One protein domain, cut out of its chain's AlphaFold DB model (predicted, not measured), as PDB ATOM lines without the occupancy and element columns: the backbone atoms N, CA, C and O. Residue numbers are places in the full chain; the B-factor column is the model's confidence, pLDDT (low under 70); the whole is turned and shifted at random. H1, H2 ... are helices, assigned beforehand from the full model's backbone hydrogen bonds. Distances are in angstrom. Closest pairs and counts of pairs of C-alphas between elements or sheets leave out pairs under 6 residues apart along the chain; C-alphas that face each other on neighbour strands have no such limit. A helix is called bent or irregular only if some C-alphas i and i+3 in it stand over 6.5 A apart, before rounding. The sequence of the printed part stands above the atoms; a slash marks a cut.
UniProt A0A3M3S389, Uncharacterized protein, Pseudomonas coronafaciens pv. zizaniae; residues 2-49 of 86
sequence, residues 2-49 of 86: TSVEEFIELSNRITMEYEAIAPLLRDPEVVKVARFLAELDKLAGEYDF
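What this domain is: This is residues 2 to 49 of the 86 residues of an uncharacterized protein of Pseudomonas coronafaciens pv. zizaniae (UniProt A0A3M3S389). Two helices meet end to end at a corner and make an open, flat L, with H1 as the longer arm, H2 as the shorter one, and no core between them. The printed part has 48 residues with two named helices, H1 then H2, and no named strand; the class is all helix. It is extended, with a radius of gyration of the C-alphas of 17.9 A and spans of 55 by 25 by 8 A.

Where its parts are: Find C-alpha 3 at (25.177, 83.016, -10.108); from there H1, residues 3 to 26, runs 34.7 A. It has a kink of 28 degrees near residue 20 and is only just irregular: C-alphas 20 and 23 are 6.8 A apart. H2, residues 28 to 46, runs 27.1 A to C-alpha 46 at (50.540, 60.353, 24.704).

How they stand to each other: At the tight link, Asp 27, H1 and H2 stand about perpendicular, at 89 degrees. They are close but not clearly touching; their closest C-alphas, of Leu 25 and Val 31, are 6.6 A apart. In H2 every O i to N i+4 pair is within hydrogen-bond range, in H1 18 of 20.

The domain as a whole: The C-alphas farthest apart, of Thr 2 and Tyr 47, are 54.6 A apart. The printed part has no cut, and no printed residue is under 70 in pLDDT.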
ATOM      1  N   THR A   2      23.610  87.307 -11.817       70.25
ATOM      2  CA  THR A   2      23.729  85.898 -12.212       70.25
ATOM      3  C   THR A   2      24.619  85.166 -11.210       70.25
ATOM      4  O   THR A   2      25.516  85.766 -10.623       70.25
ATOM      5  N   SER A   3      24.388  83.868 -11.015       76.75
ATOM      6  CA  SER A   3      25.177  83.016 -10.108       76.75
ATOM      7  C   SER A   3      26.682  83.011 -10.415       76.75
ATOM      8  O   SER A   3      27.487  82.605  -9.580       76.75
ATOM      9  N   VAL A   4      27.068  83.459 -11.612       79.81
ATOM     10  CA  VAL A   4      28.456  83.568 -12.061       79.81
ATOM     11  C   VAL A   4      29.138  84.802 -11.467       79.81
ATOM     12  O   VAL A   4      30.273  84.685 -11.012       79.81
ATOM     13  N   GLU A   5      28.464  85.957 -11.402       81.94
ATOM     14  CA  GLU A   5      29.023  87.149 -10.742       81.94
ATOM     15  C   GLU A   5      29.252  86.903  -9.243       81.94
ATOM     16  O   GLU A   5      30.334  87.190  -8.734       81.94
ATOM     17  N   GLU A   6      28.283  86.292  -8.556       80.50
ATOM     18  CA  GLU A   6      28.394  85.962  -7.125       80.50
ATOM     19  C   GLU A   6      29.544  84.980  -6.848       80.50
ATOM     20  O   GLU A   6      30.267  85.104  -5.856       80.50
ATOM     21  N   PHE A   7      29.755  84.013  -7.748       83.12
ATOM     22  CA  PHE A   7      30.867  83.069  -7.653       83.12
ATOM     23  C   PHE A   7      32.228  83.759  -7.823       83.12
ATOM     24  O   PHE A   7      33.164  83.469  -7.076       83.12
ATOM     25  N   ILE A   8      32.339  84.691  -8.773       85.00
ATOM     26  CA  ILE A   8      33.570  85.455  -9.013       85.00
ATOM     27  C   ILE A   8      33.881  86.362  -7.816       85.00
ATOM     28  O   ILE A   8      35.021  86.399  -7.355       85.00
ATOM     29  N   GLU A   9      32.881  87.048  -7.263       87.62
ATOM     30  CA  GLU A   9      33.053  87.887  -6.071       87.62
ATOM     31  C   GLU A   9      33.507  87.072  -4.855       87.62
ATOM     32  O   GLU A   9      34.444  87.466  -4.154       87.62
ATOM     33  N   LEU A  10      32.900  85.904  -4.631       85.62
ATOM     34  CA  LEU A  10      33.297  85.011  -3.547       85.62
ATOM     35  C   LEU A  10      34.726  84.487  -3.740       85.62
ATOM     36  O   LEU A  10      35.509  84.470  -2.789       85.62
ATOM     37  N   SER A  11      35.083  84.091  -4.964       82.19
ATOM     38  CA  SER A  11      36.427  83.607  -5.294       82.19
ATOM     39  C   SER A  11      37.490  84.688  -5.078       82.19
ATOM     40  O   SER A  11      38.531  84.418  -4.471       82.19
ATOM     41  N   ASN A  12      37.200  85.929  -5.472       87.50
ATOM     42  CA  ASN A  12      38.077  87.069  -5.222       87.50
ATOM     43  C   ASN A  12      38.244  87.329  -3.723       87.50
ATOM     44  O   ASN A  12      39.366  87.528  -3.259       87.50
ATOM     45  N   ARG A  13      37.158  87.259  -2.944       87.44
ATOM     46  CA  ARG A  13      37.230  87.459  -1.492       87.44
ATOM     47  C   ARG A  13      38.093  86.401  -0.808       87.44
ATOM     48  O   ARG A  13      38.960  86.748  -0.014       87.44
ATOM     49  N   ILE A  14      37.904  85.128  -1.159       85.06
ATOM     50  CA  ILE A  14      38.723  84.023  -0.638       85.06
ATOM     51  C   ILE A  14      40.197  84.231  -0.997       85.06
ATOM     52  O   ILE A  14      41.068  84.038  -0.153       85.06
ATOM     53  N   THR A  15      40.478  84.658  -2.228       88.12
ATOM     54  CA  THR A  15      41.849  84.921  -2.687       88.12
ATOM     55  C   THR A  15      42.502  86.033  -1.867       88.12
ATOM     56  O   THR A  15      43.610  85.852  -1.373       88.12
ATOM     57  N   MET A  16      41.790  87.138  -1.630       85.81
ATOM     58  CA  MET A  16      42.285  88.241  -0.801       85.81
ATOM     59  C   MET A  16      42.522  87.827   0.655       85.81
ATOM     60  O   MET A  16      43.536  88.194   1.247       85.81
ATOM     61  N   GLU A  17      41.604  87.056   1.242       82.12
ATOM     62  CA  GLU A  17      41.766  86.531   2.602       82.12
ATOM     63  C   GLU A  17      42.999  85.614   2.690       82.12
ATOM     64  O   GLU A  17      43.777  85.700   3.643       82.12
ATOM     65  N   TYR A  18      43.237  84.787   1.667       76.88
ATOM     66  CA  TYR A  18      44.408  83.915   1.605       76.88
ATOM     67  C   TYR A  18      45.712  84.705   1.451       76.88
ATOM     68  O   TYR A  18      46.686  84.424   2.149       76.88
ATOM     69  N   GLU A  19      45.737  85.723   0.589       81.94
ATOM     70  CA  GLU A  19      46.892  86.611   0.418       81.94
ATOM     71  C   GLU A  19      47.207  87.415   1.681       81.94
ATOM     72  O   GLU A  19      48.377  87.647   1.978       81.94
ATOM     73  N   ALA A  20      46.194  87.792   2.464       80.06
ATOM     74  CA  ALA A  20      46.392  88.486   3.731       80.06
ATOM     75  C   ALA A  20      47.010  87.579   4.812       80.06
ATOM     76  O   ALA A  20      47.806  88.037   5.632       80.06
ATOM     77  N   ILE A  21      46.663  86.288   4.817       78.94
ATOM     78  CA  ILE A  21      47.119  85.320   5.828       78.94
ATOM     79  C   ILE A  21      48.441  84.648   5.420       78.94
ATOM     80  O   ILE A  21      49.245  84.281   6.278       78.94
ATOM     81  N   ALA A  22      48.719  84.516   4.121       76.94
ATOM     82  CA  ALA A  22      49.911  83.841   3.607       76.94
ATOM     83  C   ALA A  22      51.251  84.390   4.155       76.94
ATOM     84  O   ALA A  22      52.132  83.574   4.442       76.94
ATOM     85  N   PRO A  23      51.442  85.710   4.358       77.31
ATOM     86  CA  PRO A  23      52.641  86.243   5.000       77.31
ATOM     87  C   PRO A  23      52.786  85.806   6.461       77.31
ATOM     88  O   PRO A  23      53.888  85.463   6.877       77.31
ATOM     89  N   LEU A  24      51.684  85.740   7.218       73.69
ATOM     90  CA  LEU A  24      51.684  85.292   8.617       73.69
ATOM     91  C   LEU A  24      52.058  83.810   8.735       73.69
ATOM     92  O   LEU A  24      52.742  83.420   9.672       73.69
ATOM     93  N   LEU A  25      51.673  82.987   7.756       71.38
ATOM     94  CA  LEU A  25      52.067  81.573   7.694       71.38
ATOM     95  C   LEU A  25      53.548  81.366   7.348       71.38
ATOM     96  O   LEU A  25      54.076  80.272   7.540       71.38
ATOM     97  N   ARG A  26      54.214  82.396   6.814       80.00
ATOM     98  CA  ARG A  26      55.650  82.387   6.499       80.00
ATOM     99  C   ARG A  26      56.493  83.071   7.567       80.00
ATOM    100  O   ARG A  26      57.719  82.998   7.484       80.00
ATOM    101  N   ASP A  27      55.865  83.718   8.545       87.75
ATOM    102  CA  ASP A  27      56.568  84.303   9.675       87.75
ATOM    103  C   ASP A  27      57.257  83.174  10.471       87.75
ATOM    104  O   ASP A  27      56.589  82.237  10.929       87.75
ATOM    105  N   PRO A  28      58.593  83.218  10.618       87.75
ATOM    106  CA  PRO A  28      59.343  82.157  11.279       87.75
ATOM    107  C   PRO A  28      58.930  81.958  12.741       87.75
ATOM    108  O   PRO A  28      58.952  80.820  13.216       87.75
ATOM    109  N   GLU A  29      58.515  83.010  13.451       90.31
ATOM    110  CA  GLU A  29      58.046  82.888  14.833       90.31
ATOM    111  C   GLU A  29      56.659  82.240  14.889       90.31
ATOM    112  O   GLU A  29      56.425  81.370  15.727       90.31
ATOM    113  N   VAL A  30      55.766  82.560  13.948       88.50
ATOM    114  CA  VAL A  30      54.453  81.894  13.849       88.50
ATOM    115  C   VAL A  30      54.626  80.405  13.552       88.50
ATOM    116  O   VAL A  30      54.024  79.568  14.226       88.50
ATOM    117  N   VAL A  31      55.493  80.051  12.598       89.19
ATOM    118  CA  VAL A  31      55.797  78.649  12.269       89.19
ATOM    119  C   VAL A  31      56.377  77.913  13.476       89.19
ATOM    120  O   VAL A  31      56.000  76.773  13.751       89.19
ATOM    121  N   LYS A  32      57.284  78.555  14.216       91.56
ATOM    122  CA  LYS A  32      57.898  77.986  15.418       91.56
ATOM    123  C   LYS A  32      56.868  77.732  16.518       91.56
ATOM    124  O   LYS A  32      56.850  76.636  17.075       91.56
ATOM    125  N   VAL A  33      55.994  78.697  16.797       91.81
ATOM    126  CA  VAL A  33      54.911  78.542  17.782       91.81
ATOM    127  C   VAL A  33      53.948  77.436  17.357       91.81
ATOM    128  O   VAL A  33      53.603  76.587  18.173       91.81
ATOM    129  N   ALA A  34      53.556  77.390  16.082       89.25
ATOM    130  CA  ALA A  34      52.656  76.359  15.574       89.25
ATOM    131  C   ALA A  34      53.248  74.949  15.727       89.25
ATOM    132  O   ALA A  34      52.554  74.031  16.162       89.25
ATOM    133  N   ARG A  35      54.545  74.778  15.429       93.12
ATOM    134  CA  ARG A  35      55.258  73.506  15.637       93.12
ATOM    135  C   ARG A  35      55.318  73.116  17.107       93.12
ATOM    136  O   ARG A  35      55.003  71.979  17.433       93.12
ATOM    137  N   PHE A  36      55.667  74.060  17.980       94.88
ATOM    138  CA  PHE A  36      55.699  73.821  19.420       94.88
ATOM    139  C   PHE A  36      54.339  73.350  19.950       94.88
ATOM    140  O   PHE A  36      54.278  72.367  20.678       94.88
ATOM    141  N   LEU A  37      53.246  74.012  19.555       93.44
ATOM    142  CA  LEU A  37      51.898  73.621  19.974       93.44
ATOM    143  C   LEU A  37      51.514  72.233  19.448       93.44
ATOM    144  O   LEU A  37      50.936  71.450  20.192       93.44
ATOM    145  N   ALA A  38      51.877  71.898  18.208       93.88
ATOM    146  CA  ALA A  38      51.617  70.574  17.646       93.88
ATOM    147  C   ALA A  38      52.384  69.459  18.382       93.88
ATOM    148  O   ALA A  38      51.832  68.391  18.645       93.88
ATOM    149  N   GLU A  39      53.651  69.701  18.727       96.62
ATOM    150  CA  GLU A  39      54.452  68.762  19.518       96.62
ATOM    151  C   GLU A  39      53.917  68.628  20.949       96.62
ATOM    152  O   GLU A  39      53.835  67.513  21.466       96.62
ATOM    153  N   LEU A  40      53.496  69.738  21.563       94.44
ATOM    154  CA  LEU A  40      52.881  69.744  22.886       94.44
ATOM    155  C   LEU A  40      51.561  68.968  22.900       94.44
ATOM    156  O   LEU A  40      51.363  68.164  23.803       94.44
ATOM    157  N   ASP A  41      50.688  69.163  21.911       93.69
ATOM    158  CA  ASP A  41      49.414  68.442  21.809       93.69
ATOM    159  C   ASP A  41      49.635  66.941  21.613       93.69
ATOM    160  O   ASP A  41      48.956  66.123  22.237       93.69
ATOM    161  N   LYS A  42      50.617  66.562  20.784       96.12
ATOM    162  CA  LYS A  42      50.993  65.157  20.615       96.12
ATOM    163  C   LYS A  42      51.460  64.555  21.941       96.12
ATOM    164  O   LYS A  42      50.973  63.497  22.326       96.12
ATOM    165  N   LEU A  43      52.370  65.233  22.639       95.69
ATOM    166  CA  LEU A  43      52.893  64.769  23.921       95.69
ATOM    167  C   LEU A  43      51.788  64.702  24.982       95.69
ATOM    168  O   LEU A  43      51.685  63.723  25.709       95.69
ATOM    169  N   ALA A  44      50.925  65.714  25.048       95.62
ATOM    170  CA  ALA A  44      49.788  65.730  25.954       95.62
ATOM    171  C   ALA A  44      48.865  64.529  25.708       95.62
ATOM    172  O   ALA A  44      48.465  63.869  26.662       95.62
ATOM    173  N   GLY A  45      48.599  64.201  24.440       93.62
ATOM    174  CA  GLY A  45      47.819  63.025  24.059       93.62
ATOM    175  C   GLY A  45      48.483  61.691  24.416       93.62
ATOM    176  O   GLY A  45      47.788  60.765  24.809       93.62
ATOM    177  N   GLU A  46      49.811  61.578  24.326       97.19
ATOM    178  CA  GLU A  46      50.540  60.353  24.704       97.19
ATOM    179  C   GLU A  46      50.458  60.040  26.206       97.19
ATOM    180  O   GLU A  46      50.521  58.874  26.597       97.19
ATOM    181  N   TYR A  47      50.312  61.070  27.039       96.25
ATOM    182  CA  TYR A  47      50.274  60.954  28.498       96.25
ATOM    183  C   TYR A  47      48.898  61.287  29.100       96.25
ATOM    184  O   TYR A  47      48.801  61.473  30.312       96.25
ATOM    185  N   ASP A  48      47.849  61.382  28.274       94.06
ATOM    186  CA  ASP A  48      46.476  61.732  28.673       94.06
ATOM    187  C   ASP A  48      46.361  63.030  29.499       94.06
ATOM    188  O   ASP A  48      45.480  63.185  30.346       94.06
ATOM    189  N   PHE A  49      47.232  64.006  29.236       94.56
ATOM    190  CA  PHE A  49      47.157  65.318  29.867       94.56
ATOM    191  C   PHE A  49      46.153  66.222  29.158       94.56
ATOM    192  O   PHE A  49      46.234  66.484  27.958       94.56
TER     193      PHE A  49